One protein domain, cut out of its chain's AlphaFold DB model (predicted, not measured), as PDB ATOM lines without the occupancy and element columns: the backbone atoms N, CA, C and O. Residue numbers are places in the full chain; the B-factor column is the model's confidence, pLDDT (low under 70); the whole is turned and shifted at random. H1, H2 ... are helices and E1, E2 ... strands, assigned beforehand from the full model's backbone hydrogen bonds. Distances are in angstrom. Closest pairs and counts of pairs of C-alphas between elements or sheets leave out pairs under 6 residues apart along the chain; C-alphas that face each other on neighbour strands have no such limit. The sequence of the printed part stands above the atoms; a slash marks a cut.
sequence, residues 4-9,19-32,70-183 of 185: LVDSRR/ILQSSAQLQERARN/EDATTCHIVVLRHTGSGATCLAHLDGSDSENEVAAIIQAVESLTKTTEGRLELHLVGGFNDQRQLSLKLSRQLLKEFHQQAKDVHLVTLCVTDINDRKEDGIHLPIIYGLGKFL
ATOM      1  N   LEU A   4     130.181  81.003 188.950       96.81
ATOM      2  CA  LEU A   4     129.273  80.718 187.843       96.81
ATOM      3  C   LEU A   4     128.896  79.237 187.798       96.81
ATOM      4  O   LEU A   4     129.743  78.373 187.988       96.81
ATOM      5  N   VAL A   5     127.651  78.947 187.437       96.56
ATOM      6  CA  VAL A   5     127.176  77.616 187.031       96.56
ATOM      7  C   VAL A   5     126.481  77.784 185.689       96.56
ATOM      8  O   VAL A   5     125.688  78.708 185.525       96.56
ATOM      9  N   ASP A   6     126.823  76.961 184.696       92.94
ATOM     10  CA  ASP A   6     126.296  77.077 183.326       92.94
ATOM     11  C   ASP A   6     126.432  78.501 182.743       92.94
ATOM     12  O   ASP A   6     125.560  79.018 182.045       92.94
ATOM     13  N   SER A   7     127.557  79.157 183.061       91.31
ATOM     14  CA  SER A   7     127.877  80.553 182.703       91.31
ATOM     15  C   SER A   7     126.912  81.604 183.271       91.31
ATOM     16  O   SER A   7     126.876  82.743 182.806       91.31
ATOM     17  N   ARG A   8     126.136  81.249 184.299       93.56
ATOM     18  CA  ARG A   8     125.242  82.151 185.029       93.56
ATOM     19  C   ARG A   8     125.738  82.343 186.451       93.56
ATOM     20  O   ARG A   8     126.196  81.403 187.093       93.56
ATOM     21  N   ARG A   9     125.619  83.572 186.949       94.19
ATOM     22  CA  ARG A   9     125.933  83.893 188.346       94.19
ATOM     23  C   ARG A   9     125.002  83.117 189.262       94.19
ATOM     24  O   ARG A   9     123.793  83.128 189.040       94.19
ATOM     25  N   ILE A  19     121.886  75.080 195.016       96.81
ATOM     26  CA  ILE A  19     122.833  75.356 193.927       96.81
ATOM     27  C   ILE A  19     122.948  74.122 193.023       96.81
ATOM     28  O   ILE A  19     122.816  74.245 191.808       96.81
ATOM     29  N   LEU A  20     123.092  72.924 193.598       96.81
ATOM     30  CA  LEU A  20     123.129  71.665 192.856       96.81
ATOM     31  C   LEU A  20     121.860  71.480 192.006       96.81
ATOM     32  O   LEU A  20     121.945  71.228 190.809       96.81
ATOM     33  N   GLN A  21     120.677  71.681 192.595       96.44
ATOM     34  CA  GLN A  21     119.386  71.565 191.903       96.44
ATOM     35  C   GLN A  21     119.219  72.541 190.726       96.44
ATOM     36  O   GLN A  21     118.427  72.265 189.827       96.44
ATOM     37  N   SER A  22     119.962  73.653 190.706       94.75
ATOM     38  CA  SER A  22     119.892  74.644 189.627       94.75
ATOM     39  C   SER A  22     120.540  74.189 188.313       94.75
ATOM     40  O   SER A  22     120.274  74.801 187.281       94.75
ATOM     41  N   SER A  23     121.349  73.118 188.326       96.69
ATOM     42  CA  SER A  23     122.039  72.599 187.137       96.69
ATOM     43  C   SER A  23     121.988  71.074 187.060       96.69
ATOM     44  O   SER A  23     122.433  70.364 187.965       96.69
ATOM     45  N   ALA A  24     121.480  70.555 185.940       97.25
ATOM     46  CA  ALA A  24     121.476  69.118 185.667       97.25
ATOM     47  C   ALA A  24     122.905  68.554 185.582       97.25
ATOM     48  O   ALA A  24     123.161  67.454 186.067       97.25
ATOM     49  N   GLN A  25     123.848  69.336 185.043       96.69
ATOM     50  CA  GLN A  25     125.243  68.921 184.917       96.69
ATOM     51  C   GLN A  25     125.925  68.792 186.285       96.69
ATOM     52  O   GLN A  25     126.676  67.840 186.507       96.69
ATOM     53  N   LEU A  26     125.653  69.711 187.220       97.19
ATOM     54  CA  LEU A  26     126.165  69.586 188.586       97.19
ATOM     55  C   LEU A  26     125.612  68.340 189.284       97.19
ATOM     56  O   LEU A  26     126.381  67.591 189.887       97.19
ATOM     57  N   GLN A  27     124.303  68.093 189.173       98.25
ATOM     58  CA  GLN A  27     123.661  66.907 189.755       98.25
ATOM     59  C   GLN A  27     124.249  65.610 189.206       98.25
ATOM     60  O   GLN A  27     124.528  64.687 189.969       98.25
ATOM     61  N   GLU A  28     124.445  65.540 187.890       98.06
ATOM     62  CA  GLU A  28     125.047  64.383 187.237       98.06
ATOM     63  C   GLU A  28     126.480  64.155 187.724       98.06
ATOM     64  O   GLU A  28     126.831  63.039 188.099       98.06
ATOM     65  N   ARG A  29     127.301  65.209 187.808       97.81
ATOM     66  CA  ARG A  29     128.686  65.101 188.293       97.81
ATOM     67  C   ARG A  29     128.766  64.674 189.755       97.81
ATOM     68  O   ARG A  29     129.591  63.823 190.069       97.81
ATOM     69  N   ALA A  30     127.922  65.220 190.630       97.88
ATOM     70  CA  ALA A  30     127.863  64.805 192.033       97.88
ATOM     71  C   ALA A  30     127.438  63.332 192.159       97.88
ATOM     72  O   ALA A  30     128.110  62.548 192.828       97.88
ATOM     73  N   ARG A  31     126.388  62.923 191.433       98.00
ATOM     74  CA  ARG A  31     125.938  61.524 191.382       98.00
ATOM     75  C   ARG A  31     127.055  60.598 190.906       98.00
ATOM     76  O   ARG A  31     127.380  59.643 191.600       98.00
ATOM     77  N   ASN A  32     127.677  60.916 189.774       97.75
ATOM     78  CA  ASN A  32     128.749  60.107 189.203       97.75
ATOM     79  C   ASN A  32     129.952  60.014 190.145       97.75
ATOM     80  O   ASN A  32     130.578  58.961 190.218       97.75
ATOM     81  N   GLU A  70     143.240  62.844 201.152       97.31
ATOM     82  CA  GLU A  70     142.251  61.989 201.822       97.31
ATOM     83  C   GLU A  70     141.921  62.506 203.232       97.31
ATOM     84  O   GLU A  70     142.269  63.636 203.570       97.31
ATOM     85  N   ASP A  71     141.195  61.714 204.026       97.38
ATOM     86  CA  ASP A  71     140.767  62.024 205.398       97.38
ATOM     87  C   ASP A  71     139.916  63.299 205.565       97.38
ATOM     88  O   ASP A  71     139.765  63.841 206.666       97.38
ATOM     89  N   ALA A  72     139.261  63.749 204.491       96.75
ATOM     90  CA  ALA A  72     138.325  64.868 204.525       96.75
ATOM     91  C   ALA A  72     137.013  64.466 205.222       96.75
ATOM     92  O   ALA A  72     136.032  64.073 204.591       96.75
ATOM     93  N   THR A  73     137.002  64.567 206.554       96.94
ATOM     94  CA  THR A  73     135.795  64.372 207.369       96.94
ATOM     95  C   THR A  73     134.920  65.619 207.324       96.94
ATOM     96  O   THR A  73     134.008  65.698 206.508       96.94
ATOM     97  N   THR A  74     135.200  66.626 208.155       98.19
ATOM     98  CA  THR A  74     134.502  67.921 208.101       98.19
ATOM     99  C   THR A  74     135.118  68.907 207.112       98.19
ATOM    100  O   THR A  74     134.460  69.895 206.782       98.19
ATOM    101  N   CYS A  75     136.352  68.636 206.684       98.38
ATOM    102  CA  CYS A  75     137.164  69.429 205.764       98.38
ATOM    103  C   CYS A  75     136.704  69.299 204.305       98.38
ATOM    104  O   CYS A  75     135.906  68.423 203.960       98.38
ATOM    105  N   HIS A  76     137.278  70.135 203.438       98.75
ATOM    106  CA  HIS A  76     136.975  70.174 202.009       98.75
ATOM    107  C   HIS A  76     138.243  70.081 201.173       98.75
ATOM    108  O   HIS A  76     139.194  70.835 201.371       98.75
ATOM    109  N   ILE A  77     138.212  69.211 200.172       98.88
ATOM    110  CA  ILE A  77     139.212  69.164 199.114       98.88
ATOM    111  C   ILE A  77     138.731  70.062 197.977       98.88
ATOM    112  O   ILE A  77     137.636  69.895 197.424       98.88
ATOM    113  N   VAL A  78     139.572  71.029 197.635       98.81
ATOM    114  CA  VAL A  78     139.343  72.007 196.578       98.81
ATOM    115  C   VAL A  78     140.280  71.710 195.424       98.81
ATOM    116  O   VAL A  78     141.488  71.601 195.619       98.81
ATOM    117  N   VAL A  79     139.736  71.628 194.210       98.81
ATOM    118  CA  VAL A  79     140.535  71.609 192.982       98.81
ATOM    119  C   VAL A  79     140.153  72.803 192.127       98.81
ATOM    120  O   VAL A  79     138.989  72.951 191.754       98.81
ATOM    121  N   LEU A  80     141.140  73.626 191.787       98.62
ATOM    122  CA  LEU A  80     140.998  74.709 190.823       98.62
ATOM    123  C   LEU A  80     141.873  74.402 189.608       98.62
ATOM    124  O   LEU A  80     143.074  74.175 189.749       98.62
ATOM    125  N   ARG A  81     141.281  74.391 188.413       98.19
ATOM    126  CA  ARG A  81     141.999  74.143 187.157       98.19
ATOM    127  C   ARG A  81     141.749  75.256 186.158       98.19
ATOM    128  O   ARG A  81     140.604  75.601 185.889       98.19
ATOM    129  N   HIS A  82     142.811  75.752 185.539       98.06
ATOM    130  CA  HIS A  82     142.707  76.564 184.338       98.06
ATOM    131  C   HIS A  82     142.687  75.668 183.094       98.06
ATOM    132  O   HIS A  82     143.605  74.876 182.873       98.06
ATOM    133  N   THR A  83     141.639  75.761 182.273       97.12
ATOM    134  CA  THR A  83     141.414  74.797 181.181       97.12
ATOM    135  C   THR A  83     142.364  74.953 179.999       97.12
ATOM    136  O   THR A  83     142.688  73.947 179.380       97.12
ATOM    137  N   GLY A  84     142.835  76.166 179.693       96.69
ATOM    138  CA  GLY A  84     143.709  76.389 178.534       96.69
ATOM    139  C   GLY A  84     145.174  76.027 178.777       96.69
ATOM    140  O   GLY A  84     145.853  75.551 177.879       96.69
ATOM    141  N   SER A  85     145.673  76.222 180.002       96.12
ATOM    142  CA  SER A  85     147.052  75.863 180.385       96.12
ATOM    143  C   SER A  85     147.146  74.483 181.038       96.12
ATOM    144  O   SER A  85     148.235  73.929 181.163       96.12
ATOM    145  N   GLY A  86     146.023  73.959 181.537       97.00
ATOM    146  CA  GLY A  86     145.981  72.779 182.391       97.00
ATOM    147  C   GLY A  86     146.525  73.005 183.806       97.00
ATOM    148  O   GLY A  86     146.543  72.051 184.587       97.00
ATOM    149  N   ALA A  87     146.946  74.229 184.160       98.12
ATOM    150  CA  ALA A  87     147.417  74.556 185.503       98.12
ATOM    151  C   ALA A  87     146.362  74.142 186.531       98.12
ATOM    152  O   ALA A  87     145.195  74.513 186.412       98.12
ATOM    153  N   THR A  88     146.756  73.317 187.493       98.69
ATOM    154  CA  THR A  88     145.845  72.676 188.441       98.69
ATOM    155  C   THR A  88     146.410  72.830 189.841       98.69
ATOM    156  O   THR A  88     147.553  72.454 190.080       98.69
ATOM    157  N   CYS A  89     145.596  73.356 190.749       98.75
ATOM    158  CA  CYS A  89     145.862  73.401 192.177       98.75
ATOM    159  C   CYS A  89     144.899  72.457 192.901       98.75
ATOM    160  O   CYS A  89     143.704  72.459 192.598       98.75
ATOM    161  N   LEU A  90     145.411  71.692 193.862       98.88
ATOM    162  CA  LEU A  90     144.629  70.944 194.844       98.88
ATOM    163  C   LEU A  90     144.989  71.452 196.241       98.88
ATOM    164  O   LEU A  90     146.169  71.610 196.547       98.88
ATOM    165  N   ALA A  91     143.984  71.704 197.073       98.81
ATOM    166  CA  ALA A  91     144.157  72.125 198.459       98.81
ATOM    167  C   ALA A  91     143.194  71.369 199.377       98.81
ATOM    168  O   ALA A  91     142.066  71.069 198.975       98.81
ATOM    169  N   HIS A  92     143.620  71.094 200.608       98.81
ATOM    170  CA  HIS A  92     142.773  70.494 201.637       98.81
ATOM    171  C   HIS A  92     142.523  71.522 202.740       98.81
ATOM    172  O   HIS A  92     143.400  71.809 203.551       98.81
ATOM    173  N   LEU A  93     141.309  72.061 202.784       98.62
ATOM    174  CA  LEU A  93     140.940  73.179 203.648       98.62
ATOM    175  C   LEU A  93     140.120  72.699 204.843       98.62
ATOM    176  O   LEU A  93     139.185  71.916 204.685       98.62
ATOM    177  N   ASP A  94     140.434  73.208 206.031       97.94
ATOM    178  CA  ASP A  94     139.748  72.855 207.282       97.94
ATOM    179  C   ASP A  94     138.926  74.002 207.889       97.94
ATOM    180  O   ASP A  94     138.274  73.835 208.922       97.94
ATOM    181  N   GLY A  95     138.924  75.162 207.227       96.38
ATOM    182  CA  GLY A  95     138.196  76.351 207.663       96.38
ATOM    183  C   GLY A  95     138.943  77.220 208.669       96.38
ATOM    184  O   GLY A  95     138.310  78.055 209.319       96.38
ATOM    185  N   SER A  96     140.259  77.037 208.810       94.00
ATOM    186  CA  SER A  96     141.094  77.887 209.661       94.00
ATOM    187  C   SER A  96     141.275  79.307 209.109       94.00
ATOM    188  O   SER A  96     141.188  80.250 209.895       94.00
ATOM    189  N   ASP A  97     141.465  79.478 207.791       95.62
ATOM    190  CA  ASP A  97     141.690  80.794 207.169       95.62
ATOM    191  C   ASP A  97     141.250  80.857 205.689       95.62
ATOM    192  O   ASP A  97     142.029  81.146 204.778       95.62
ATOM    193  N   SER A  98     139.973  80.559 205.424       95.12
ATOM    194  CA  SER A  98     139.514  80.323 204.046       95.12
ATOM    195  C   SER A  98     139.644  81.518 203.097       95.12
ATOM    196  O   SER A  98     139.702  81.301 201.893       95.12
ATOM    197  N   GLU A  99     139.672  82.757 203.595       95.25
ATOM    198  CA  GLU A  99     139.877  83.938 202.740       95.25
ATOM    199  C   GLU A  99     141.286  83.911 202.129       95.25
ATOM    200  O   GLU A  99     141.440  83.930 200.903       95.25
ATOM    201  N   ASN A 100     142.310  83.768 202.976       96.81
ATOM    202  CA  ASN A 100     143.702  83.698 202.536       96.81
ATOM    203  C   ASN A 100     143.990  82.408 201.757       96.81
ATOM    204  O   ASN A 100     144.713  82.441 200.760       96.81
ATOM    205  N   GLU A 101     143.399  81.279 202.156       97.75
ATOM    206  CA  GLU A 101     143.547  80.004 201.446       97.75
ATOM    207  C   GLU A 101     142.961  80.070 200.025       97.75
ATOM    208  O   GLU A 101     143.610  79.641 199.070       97.75
ATOM    209  N   VAL A 102     141.769  80.654 199.845       97.94
ATOM    210  CA  VAL A 102     141.164  80.823 198.512       97.94
ATOM    211  C   VAL A 102     141.995  81.773 197.648       97.94
ATOM    212  O   VAL A 102     142.227  81.472 196.473       97.94
ATOM    213  N   ALA A 103     142.494  82.875 198.215       96.75
ATOM    214  CA  ALA A 103     143.394  83.781 197.504       96.75
ATOM    215  C   ALA A 103     144.682  83.067 197.050       96.75
ATOM    216  O   ALA A 103     145.090  83.207 195.894       96.75
ATOM    217  N   ALA A 104     145.277  82.243 197.917       98.12
ATOM    218  CA  ALA A 104     146.473  81.465 197.600       98.12
ATOM    219  C   ALA A 104     146.223  80.432 196.487       98.12
ATOM    220  O   ALA A 104     147.053  80.291 195.590       98.12
ATOM    221  N   ILE A 105     145.068  79.755 196.488       98.56
ATOM    222  CA  ILE A 105     144.681  78.806 195.427       98.56
ATOM    223  C   ILE A 105     144.569  79.513 194.069       98.56
ATOM    224  O   ILE A 105     145.098  79.021 193.069       98.56
ATOM    225  N   ILE A 106     143.898  80.671 194.023       97.75
ATOM    226  CA  ILE A 106     143.756  81.470 192.796       97.75
ATOM    227  C   ILE A 106     145.136  81.906 192.297       97.75
ATOM    228  O   ILE A 106     145.485  81.639 191.147       97.75
ATOM    229  N   GLN A 107     145.950  82.493 193.179       97.62
ATOM    230  CA  GLN A 107     147.297  82.954 192.849       97.62
ATOM    231  C   GLN A 107     148.186  81.814 192.330       97.62
ATOM    232  O   GLN A 107     148.921  81.999 191.358       97.62
ATOM    233  N   ALA A 108     148.111  80.630 192.942       98.38
ATOM    234  CA  ALA A 108     148.890  79.469 192.530       98.38
ATOM    235  C   ALA A 108     148.557  79.054 191.086       98.38
ATOM    236  O   ALA A 108     149.462  78.912 190.263       98.38
ATOM    237  N   VAL A 109     147.269  78.940 190.738       98.19
ATOM    238  CA  VAL A 109     146.844  78.601 189.366       98.19
ATOM    239  C   VAL A 109     147.194  79.708 188.370       98.19
ATOM    240  O   VAL A 109     147.663  79.414 187.267       98.19
ATOM    241  N   GLU A 110     147.000  80.976 188.735       96.31
ATOM    242  CA  GLU A 110     147.307  82.109 187.858       96.31
ATOM    243  C   GLU A 110     148.804  82.213 187.558       96.31
ATOM    244  O   GLU A 110     149.180  82.394 186.402       96.31
ATOM    245  N   SER A 111     149.668  82.009 188.558       97.81
ATOM    246  CA  SER A 111     151.128  82.058 188.381       97.81
ATOM    247  C   SER A 111     151.660  81.013 187.390       97.81
ATOM    248  O   SER A 111     152.680  81.230 186.732       97.81
ATOM    249  N   LEU A 112     150.947  79.893 187.245       97.62
ATOM    250  CA  LEU A 112     151.267  78.801 186.327       97.62
ATOM    251  C   LEU A 112     150.565  78.935 184.967       97.62
ATOM    252  O   LEU A 112     150.854  78.185 184.030       97.62
ATOM    253  N   THR A 113     149.639  79.884 184.832       96.81
ATOM    254  CA  THR A 113     148.835  80.063 183.627       96.81
ATOM    255  C   THR A 113     149.533  80.993 182.641       96.81
ATOM    256  O   THR A 113     149.608  82.201 182.823       96.81
ATOM    257  N   LYS A 114     150.038  80.408 181.548       92.31
ATOM    258  CA  LYS A 114     150.806  81.110 180.501       92.31
ATOM    259  C   LYS A 114     149.986  81.475 179.258       92.31
ATOM    260  O   LYS A 114     150.554  81.839 178.233       92.31
ATOM    261  N   THR A 115     148.666  81.338 179.320       93.00
ATOM    262  CA  THR A 115     147.750  81.616 178.208       93.00
ATOM    263  C   THR A 115     146.564  82.440 178.690       93.00
ATOM    264  O   THR A 115     146.214  82.402 179.868       93.00
ATOM    265  N   THR A 116     145.965  83.194 177.774       89.44
ATOM    266  CA  THR A 116     144.720  83.939 178.011       89.44
ATOM    267  C   THR A 116     143.482  83.157 177.572       89.44
ATOM    268  O   THR A 116     142.365  83.564 177.879       89.44
ATOM    269  N   GLU A 117     143.667  82.033 176.873       94.56
ATOM    270  CA  GLU A 117     142.589  81.134 176.468       94.56
ATOM    271  C   GLU A 117     142.189  80.194 177.606       94.56
ATOM    272  O   GLU A 117     143.038  79.717 178.355       94.56
ATOM    273  N   GLY A 118     140.904  79.854 177.686       95.62
ATOM    274  CA  GLY A 118     140.365  78.953 178.702       95.62
ATOM    275  C   GLY A 118     139.638  79.685 179.828       95.62
ATOM    276  O   GLY A 118     139.238  80.840 179.695       95.62
ATOM    277  N   ARG A 119     139.381  78.964 180.921       96.69
ATOM    278  CA  ARG A 119     138.655  79.460 182.098       96.69
ATOM    279  C   ARG A 119     139.092  78.736 183.363       96.69
ATOM    280  O   ARG A 119     139.673  77.654 183.286       96.69
ATOM    281  N   LEU A 120     138.756  79.306 184.515       97.81
ATOM    282  CA  LEU A 120     138.914  78.653 185.810       97.81
ATOM    283  C   LEU A 120     137.716  77.741 186.092       97.81
ATOM    284  O   LEU A 120     136.571  78.190 186.077       97.81
ATOM    285  N   GLU A 121     137.987  76.471 186.370       98.25
ATOM    286  CA  GLU A 121     137.009  75.469 186.788       98.25
ATOM    287  C   GLU A 121     137.287  75.030 188.226       98.25
ATOM    288  O   GLU A 121     138.407  74.645 188.568       98.25
ATOM    289  N   LEU A 122     136.253  75.100 189.063       98.62
ATOM    290  CA  LEU A 122     136.285  74.796 190.485       98.62
ATOM    291  C   LEU A 122     135.544  73.491 190.781       98.62
ATOM    292  O   LEU A 122     134.404  73.280 190.349       98.62
ATOM    293  N   HIS A 123     136.172  72.655 191.597       98.75
ATOM    294  CA  HIS A 123     135.588  71.452 192.168       98.75
ATOM    295  C   HIS A 123     135.689  71.529 193.693       98.75
ATOM    296  O   HIS A 123     136.782  71.697 194.232       98.75
ATOM    297  N   LEU A 124     134.551  71.403 194.374       98.62
ATOM    298  CA  LEU A 124     134.445  71.392 195.833       98.62
ATOM    299  C   LEU A 124     133.869  70.051 196.284       98.62
ATOM    300  O   LEU A 124     132.753  69.695 195.890       98.62
ATOM    301  N   VAL A 125     134.627  69.317 197.101       98.81
ATOM    302  CA  VAL A 125     134.249  67.991 197.603       98.81
ATOM    303  C   VAL A 125     134.600  67.878 199.083       98.81
ATOM    304  O   VAL A 125     135.680  68.300 199.480       98.81
ATOM    305  N   GLY A 126     133.719  67.303 199.897       98.56
ATOM    306  CA  GLY A 126     134.015  67.002 201.302       98.56
ATOM    307  C   GLY A 126     132.971  67.516 202.284       98.56
ATOM    308  O   GLY A 126     131.945  68.095 201.915       98.56
ATOM    309  N   GLY A 127     133.209  67.266 203.563       98.56
ATOM    310  CA  GLY A 127     132.216  67.500 204.597       98.56
ATOM    311  C   GLY A 127     131.043  66.521 204.534       98.56
ATOM    312  O   GLY A 127     130.864  65.782 203.567       98.56
ATOM    313  N   PHE A 128     130.214  66.543 205.570       98.69
ATOM    314  CA  PHE A 128     128.975  65.764 205.671       98.69
ATOM    315  C   PHE A 128     127.984  66.487 206.594       98.69
ATOM    316  O   PHE A 128     128.235  67.631 206.983       98.69
ATOM    317  N   ASN A 129     126.859  65.868 206.960       98.31
ATOM    318  CA  ASN A 129     125.934  66.447 207.939       98.31
ATOM    319  C   ASN A 129     126.441  66.232 209.375       98.31
ATOM    320  O   ASN A 129     125.867  65.477 210.162       98.31
ATOM    321  N   ASP A 130     127.533  66.911 209.724       98.00
ATOM    322  CA  ASP A 130     128.138  66.825 211.046       98.00
ATOM    323  C   ASP A 130     127.322  67.579 212.118       98.00
ATOM    324  O   ASP A 130     126.729  68.637 211.880       98.00
ATOM    325  N   GLN A 131     127.318  67.057 213.348       97.19
ATOM    326  CA  GLN A 131     126.535  67.624 214.460       97.19
ATOM    327  C   GLN A 131     126.946  69.057 214.824       97.19
ATOM    328  O   GLN A 131     126.136  69.822 215.347       97.19
ATOM    329  N   ARG A 132     128.204  69.423 214.561       97.69
ATOM    330  CA  ARG A 132     128.769  70.734 214.900       97.69
ATOM    331  C   ARG A 132     128.567  71.762 213.784       97.69
ATOM    332  O   ARG A 132     128.935  72.919 213.977       97.69
ATOM    333  N   GLN A 133     127.971  71.359 212.658       97.69
ATOM    334  CA  GLN A 133     127.735  72.189 211.476       97.69
ATOM    335  C   GLN A 133     129.025  72.805 210.904       97.69
ATOM    336  O   GLN A 133     128.988  73.860 210.264       97.69
ATOM    337  N   LEU A 134     130.171  72.154 211.131       98.44
ATOM    338  CA  LEU A 134     131.470  72.611 210.638       98.44
ATOM    339  C   LEU A 134     131.525  72.527 209.116       98.44
ATOM    340  O   LEU A 134     131.911  73.498 208.464       98.44
ATOM    341  N   SER A 135     131.051  71.420 208.544       98.56
ATOM    342  CA  SER A 135     131.004  71.226 207.099       98.56
ATOM    343  C   SER A 135     130.084  72.231 206.420       98.56
ATOM    344  O   SER A 135     130.446  72.782 205.385       98.56
ATOM    345  N   LEU A 136     128.913  72.515 207.004       98.31
ATOM    346  CA  LEU A 136     128.000  73.526 206.468       98.31
ATOM    347  C   LEU A 136     128.640  74.921 206.499       98.31
ATOM    348  O   LEU A 136     128.551  75.664 205.519       98.31
ATOM    349  N   LYS A 137     129.285  75.282 207.616       98.31
ATOM    350  CA  LYS A 137     129.981  76.565 207.759       98.31
ATOM    351  C   LYS A 137     131.075  76.711 206.700       98.31
ATOM    352  O   LYS A 137     131.095  77.727 206.006       98.31
ATOM    353  N   LEU A 138     131.925  75.693 206.544       98.56
ATOM    354  CA  LEU A 138     133.027  75.708 205.585       98.56
ATOM    355  C   LEU A 138     132.526  75.765 204.137       98.56
ATOM    356  O   LEU A 138     132.975  76.621 203.380       98.56
ATOM    357  N   SER A 139     131.518  74.966 203.770       98.56
ATOM    358  CA  SER A 139     130.881  75.031 202.443       98.56
ATOM    359  C   SER A 139     130.417  76.447 202.093       98.56
ATOM    360  O   SER A 139     130.691  76.947 201.002       98.56
ATOM    361  N   ARG A 140     129.729  77.124 203.025       98.00
ATOM    362  CA  ARG A 140     129.230  78.493 202.810       98.00
ATOM    363  C   ARG A 140     130.366  79.504 202.707       98.00
ATOM    364  O   ARG A 140     130.290  80.402 201.873       98.00
ATOM    365  N   GLN A 141     131.393  79.357 203.542       97.88
ATOM    366  CA  GLN A 141     132.564  80.222 203.514       97.88
ATOM    367  C   GLN A 141     133.284  80.097 202.169       97.88
ATOM    368  O   GLN A 141     133.419  81.097 201.479       97.88
ATOM    369  N   LEU A 142     133.615  78.884 201.718       98.25
ATOM    370  CA  LEU A 142     134.299  78.675 200.437       98.25
ATOM    371  C   LEU A 142     133.498  79.215 199.248       98.25
ATOM    372  O   LEU A 142     134.051  79.931 198.417       98.25
ATOM    373  N   LEU A 143     132.191  78.941 199.177       97.94
ATOM    374  CA  LEU A 143     131.339  79.488 198.113       97.94
ATOM    375  C   LEU A 143     131.350  81.022 198.100       97.94
ATOM    376  O   LEU A 143     131.422  81.627 197.029       97.94
ATOM    377  N   LYS A 144     131.304  81.652 199.280       97.12
ATOM    378  CA  LYS A 144     131.383  83.109 199.426       97.12
ATOM    379  C   LYS A 144     132.745  83.650 198.989       97.12
ATOM    380  O   LYS A 144     132.774  84.553 198.156       97.12
ATOM    381  N   GLU A 145     133.842  83.089 199.491       97.38
ATOM    382  CA  GLU A 145     135.195  83.573 199.196       97.38
ATOM    383  C   GLU A 145     135.547  83.412 197.707       97.38
ATOM    384  O   GLU A 145     136.104  84.327 197.098       97.38
ATOM    385  N   PHE A 146     135.134  82.311 197.063       97.31
ATOM    386  CA  PHE A 146     135.281  82.151 195.610       97.31
ATOM    387  C   PHE A 146     134.417  83.141 194.819       97.31
ATOM    388  O   PHE A 146     134.850  83.658 193.793       97.31
ATOM    389  N   HIS A 147     133.207  83.452 195.288       96.50
ATOM    390  CA  HIS A 147     132.328  84.429 194.636       96.50
ATOM    391  C   HIS A 147     132.837  85.879 194.736       96.50
ATOM    392  O   HIS A 147     132.454  86.742 193.936       96.50
ATOM    393  N   GLN A 148     133.688  86.163 195.720       94.62
ATOM    394  CA  GLN A 148     134.290  87.480 195.927       94.62
ATOM    395  C   GLN A 148     135.524  87.723 195.045       94.62
ATOM    396  O   GLN A 148     135.941  88.874 194.914       94.62
ATOM    397  N   GLN A 149     136.049  86.695 194.370       92.88
ATOM    398  CA  GLN A 149     137.235  86.814 193.521       92.88
ATOM    399  C   GLN A 149     137.028  87.756 192.323       92.88
ATOM    400  O   GLN A 149     135.910  88.083 191.914       92.88
ATOM    401  N   ALA A 150     138.136  88.241 191.760       90.81
ATOM    402  CA  ALA A 150     138.111  89.147 190.611       90.81
ATOM    403  C   ALA A 150     137.866  88.417 189.281       90.81
ATOM    404  O   ALA A 150     137.313  89.002 188.354       90.81
ATOM    405  N   LYS A 151     138.276  87.152 189.172       90.31
ATOM    406  CA  LYS A 151     138.094  86.334 187.968       90.31
ATOM    407  C   LYS A 151     136.794  85.551 188.031       90.31
ATOM    408  O   LYS A 151     136.358  85.146 189.104       90.31
ATOM    409  N   ASP A 152     136.223  85.290 186.862       95.00
ATOM    410  CA  ASP A 152     135.108  84.364 186.739       95.00
ATOM    411  C   ASP A 152     135.595  82.944 187.049       95.00
ATOM    412  O   ASP A 152     136.540  82.438 186.434       95.00
ATOM    413  N   VAL A 153     134.941  82.304 188.016       97.31
ATOM    414  CA  VAL A 153     135.222  80.927 188.426       97.31
ATOM    415  C   VAL A 153     133.994  80.088 188.114       97.31
ATOM    416  O   VAL A 153     132.896  80.376 188.587       97.31
ATOM    417  N   HIS A 154     134.157  79.041 187.315       98.00
ATOM    418  CA  HIS A 154     133.068  78.145 186.949       98.00
ATOM    419  C   HIS A 154     133.022  76.976 187.927       98.00
ATOM    420  O   HIS A 154     133.921  76.143 187.947       98.00
ATOM    421  N   LEU A 155     131.969  76.890 188.733       98.25
ATOM    422  CA  LEU A 155     131.716  75.741 189.592       98.25
ATOM    423  C   LEU A 155     131.289  74.554 188.723       98.25
ATOM    424  O   LEU A 155     130.220  74.567 188.116       98.25
ATOM    425  N   VAL A 156     132.143  73.533 188.667       98.31
ATOM    426  CA  VAL A 156     131.955  72.340 187.830       98.31
ATOM    427  C   VAL A 156     131.581  71.121 188.663       98.31
ATOM    428  O   VAL A 156     130.802  70.294 188.203       98.31
ATOM    429  N   THR A 157     132.087  71.001 189.889       98.44
ATOM    430  CA  THR A 157     131.679  69.933 190.811       98.44
ATOM    431  C   THR A 157     131.354  70.530 192.168       98.44
ATOM    432  O   THR A 157     132.173  71.245 192.740       98.44
ATOM    433  N   LEU A 158     130.178  70.192 192.692       98.56
ATOM    434  CA  LEU A 158     129.754  70.527 194.045       98.56
ATOM    435  C   LEU A 158     129.248  69.251 194.714       98.56
ATOM    436  O   LEU A 158     128.164  68.774 194.394       98.56
ATOM    437  N   CYS A 159     130.042  68.683 195.612       98.56
ATOM    438  CA  CYS A 159     129.688  67.481 196.357       98.56
ATOM    439  C   CYS A 159     130.106  67.660 197.813       98.56
ATOM    440  O   CYS A 159     131.121  67.126 198.254       98.56
ATOM    441  N   VAL A 160     129.353  68.494 198.532       98.62
ATOM    442  CA  VAL A 160     129.707  68.937 199.881       98.62
ATOM    443  C   VAL A 160     128.563  68.760 200.868       98.62
ATOM    444  O   VAL A 160     127.404  68.786 200.460       98.62
ATOM    445  N   THR A 161     128.887  68.647 202.158       98.25
ATOM    446  CA  THR A 161     127.906  68.621 203.262       98.25
ATOM    447  C   THR A 161     126.791  67.599 203.005       98.25
ATOM    448  O   THR A 161     127.070  66.408 202.961       98.25
ATOM    449  N   ASP A 162     125.552  68.036 202.782       97.19
ATOM    450  CA  ASP A 162     124.380  67.185 202.598       97.19
ATOM    451  C   ASP A 162     124.429  66.365 201.305       97.19
ATOM    452  O   ASP A 162     123.843  65.289 201.233       97.19
ATOM    453  N   ILE A 163     125.163  66.839 200.298       98.25
ATOM    454  CA  ILE A 163     125.372  66.128 199.030       98.25
ATOM    455  C   ILE A 163     126.380  64.981 199.206       98.25
ATOM    456  O   ILE A 163     126.294  63.973 198.510       98.25
ATOM    457  N   ASN A 164     127.328  65.132 200.133       98.56
ATOM    458  CA  ASN A 164     128.355  64.140 200.443       98.56
ATOM    459  C   ASN A 164     128.015  63.337 201.708       98.56
ATOM    460  O   ASN A 164     128.904  62.754 202.309       98.56
ATOM    461  N   ASP A 165     126.759  63.311 202.149       98.38
ATOM    462  CA  ASP A 165     126.354  62.666 203.397       98.38
ATOM    463  C   ASP A 165     125.694  61.307 203.143       98.38
ATOM    464  O   ASP A 165     124.807  61.171 202.298       98.38
ATOM    465  N   ARG A 166     126.089  60.299 203.921       97.56
ATOM    466  CA  ARG A 166     125.345  59.048 204.073       97.56
ATOM    467  C   ARG A 166     125.028  58.806 205.538       97.56
ATOM    468  O   ARG A 166     125.714  59.296 206.431       97.56
ATOM    469  N   LYS A 167     123.987  58.013 205.774       97.56
ATOM    470  CA  LYS A 167     123.543  57.649 207.115       97.56
ATOM    471  C   LYS A 167     123.607  56.142 207.303       97.56
ATOM    472  O   LYS A 167     122.921  55.411 206.594       97.56
ATOM    473  N   GLU A 168     124.392  55.707 208.277       96.00
ATOM    474  CA  GLU A 168     124.554  54.307 208.678       96.00
ATOM    475  C   GLU A 168     124.169  54.193 210.154       96.00
ATOM    476  O   GLU A 168     124.691  54.927 210.987       96.00
ATOM    477  N   ASP A 169     123.180  53.355 210.476       95.62
ATOM    478  CA  ASP A 169     122.691  53.137 211.850       95.62
ATOM    479  C   ASP A 169     122.374  54.421 212.637       95.62
ATOM    480  O   ASP A 169     122.581  54.533 213.845       95.62
ATOM    481  N   GLY A 170     121.846  55.431 211.943       94.69
ATOM    482  CA  GLY A 170     121.512  56.716 212.557       94.69
ATOM    483  C   GLY A 170     122.668  57.721 212.607       94.69
ATOM    484  O   GLY A 170     122.421  58.889 212.916       94.69
ATOM    485  N   ILE A 171     123.882  57.307 212.251       96.62
ATOM    486  CA  ILE A 171     125.109  58.105 212.279       96.62
ATOM    487  C   ILE A 171     125.385  58.665 210.884       96.62
ATOM    488  O   ILE A 171     125.348  57.947 209.888       96.62
ATOM    489  N   HIS A 172     125.644  59.968 210.821       98.25
ATOM    490  CA  HIS A 172     126.014  60.666 209.595       98.25
ATOM    491  C   HIS A 172     127.518  60.511 209.327       98.25
ATOM    492  O   HIS A 172     128.322  60.646 210.251       98.25
ATOM    493  N   LEU A 173     127.883  60.219 208.078       98.06
ATOM    494  CA  LEU A 173     129.252  59.976 207.618       98.06
ATOM    495  C   LEU A 173     129.445  60.569 206.212       98.06
ATOM    496  O   LEU A 173     128.503  60.542 205.414       98.06
ATOM    497  N   PRO A 174     130.648  61.050 205.854       98.06
ATOM    498  CA  PRO A 174     130.916  61.491 204.493       98.06
ATOM    499  C   PRO A 174     130.965  60.299 203.531       98.06
ATOM    500  O   PRO A 174     131.541  59.260 203.849       98.06
ATOM    501  N   ILE A 175     130.382  60.445 202.340       98.31
ATOM    502  CA  ILE A 175     130.463  59.475 201.242       98.31
ATOM    503  C   ILE A 175     131.899  59.425 200.721       98.31
ATOM    504  O   ILE A 175     132.497  58.353 200.657       98.31
ATOM    505  N   ILE A 176     132.448  60.592 200.388       98.31
ATOM    506  CA  ILE A 176     133.787  60.772 199.834       98.31
ATOM    507  C   ILE A 176     134.695  61.366 200.910       98.31
ATOM    508  O   ILE A 176     134.412  62.450 201.421       98.31
ATOM    509  N   TYR A 177     135.795  60.668 201.195       98.31
ATOM    510  CA  TYR A 177     136.852  61.102 202.119       98.31
ATOM    511  C   TYR A 177     138.089  61.645 201.395       98.31
ATOM    512  O   TYR A 177     138.888  62.353 201.994       98.31
ATOM    513  N   GLY A 178     138.265  61.309 200.116       97.62
ATOM    514  CA  GLY A 178     139.454  61.663 199.354       97.62
ATOM    515  C   GLY A 178     139.171  61.863 197.876       97.62
ATOM    516  O   GLY A 178     138.194  61.347 197.330       97.62
ATOM    517  N   LEU A 179     140.034  62.638 197.228       97.12
ATOM    518  CA  LEU A 179     139.930  62.970 195.814       97.12
ATOM    519  C   LEU A 179     141.324  62.980 195.189       97.12
ATOM    520  O   LEU A 179     142.237  63.619 195.706       97.12
ATOM    521  N   GLY A 180     141.452  62.313 194.044       95.88
ATOM    522  CA  GLY A 180     142.621  62.388 193.173       95.88
ATOM    523  C   GLY A 180     142.280  63.092 191.862       95.88
ATOM    524  O   GLY A 180     141.245  62.821 191.248       95.88
ATOM    525  N   LYS A 181     143.156  63.985 191.403       95.94
ATOM    526  CA  LYS A 181     143.054  64.657 190.108       95.94
ATOM    527  C   LYS A 181     144.239  64.283 189.228       95.94
ATOM    528  O   LYS A 181     145.356  64.738 189.457       95.94
ATOM    529  N   PHE A 182     143.960  63.515 188.177       94.25
ATOM    530  CA  PHE A 182     144.918  63.257 187.105       94.25
ATOM    531  C   PHE A 182     145.182  64.532 186.292       94.25
ATOM    532  O   PHE A 182     144.252  65.231 185.867       94.25
ATOM    533  N   LEU A 183     146.462  64.802 186.059       91.00
ATOM    534  CA  LEU A 183     147.000  65.934 185.314       91.00
ATOM    535  C   LEU A 183     147.217  65.527 183.855       91.00
ATOM    536  O   LEU A 183     148.336  65.475 183.361       91.00
TER     537      LEU A 183
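AT A GLANCE: This is residues 4 to 9, 19 to 32 and 70 to 183 of the 185 residues of the protein "(mimic poison frog) hypothetical protein" of Ranitomeya imitator (mimic poison frog) (UniProt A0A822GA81). A twisted sheet of four strands has two helices, H2 and H3, over one face, and H1 and the last strand E7 over parts of the other face. A small hairpin of E5 and E6 makes one end of the long axis, beyond the short helix H4. The printed part has 134 residues, with four named helices and seven named strands in the order H1 E1 E2 H2 E3 H3 E4 H4 E5 E6 E7. The large sheet is mixed, in the order E2 E1 E3 E4, and the class is mixed, helices and strands. The whole is compact, with a radius of gyration of the C-alphas of 14.6 A, yet elongated, spanning 51 by 32 by 27 A.

IN THESE COORDINATES: In the large sheet, E2 is residues 88 to 93, 16.0 A long; E1 is residues 76 to 82, 19.6 A, and begins at C-alpha 76 at (136.975, 70.174, 202.009). E3 is residues 120 to 126, 20.0 A, and E4 residues 153 to 160, 17.5 A; E4 bends by 68 degrees at residue 156. H2 is residues 98 to 112, 21.3 A, and H3 residues 134 to 147, 19.9 A. H1, residues 24 to 32, begins at C-alpha 24 at (121.476, 69.118, 185.667). H4 is residues 161 to 164, E5 165 to 168 and E6 171 to 174. E7, residues 179 to 182, ends at C-alpha 182 at (144.918, 63.257, 187.105).

HOW THE PARTS SIT: E1 and E2 form an antiparallel hairpin, with N 78 and O 91 2.8 A apart. E1 and E3 are antiparallel, with N 79 and O 123 3.0 A apart. E3 and E4 are parallel, with N 124 and O 157 2.9 A apart. E3, H3 and E4 form a strand-helix-strand unit, two parallel neighbour strands with a helix between, its crossover right-handed. E2, H2 and E3 form a split one, with E1 between its strands, also right-handed. H3 is over E1 and E3 at a height over the sheet of 8.9 A; H2 is on the same face at 8.3 A. H2 touches H3 with residues 98 to 102 alone, at a steep tilt of 48 degrees, the same way; the closest C-alphas, of Glu 99 and Glu 145, are 5.9 A apart. H1 is on the opposite face, over E4, at 8.6 A. H4 only grazes the sheet. In the hairpin of E5 and E6, N 166 and O 173 are 2.8 A apart. E7 pairs with no named strand; it is near E2. Every O i to N i+4 pair is within hydrogen-bond range in H1 and H3, and 10 of 11 in H2; H4 is too short for such a pair.

THE WHOLE: The C-alphas farthest apart, of Thr 116 and Asp 169, are 50.8 A apart. Residues 10 to 18 and 33 to 69 are not printed, leaving C-alpha gaps of 10.7 A and 18.6 A. Of the links that are printed whole, none is long. The mean pLDDT of the printed part is 97.1, and no printed residue is under 70.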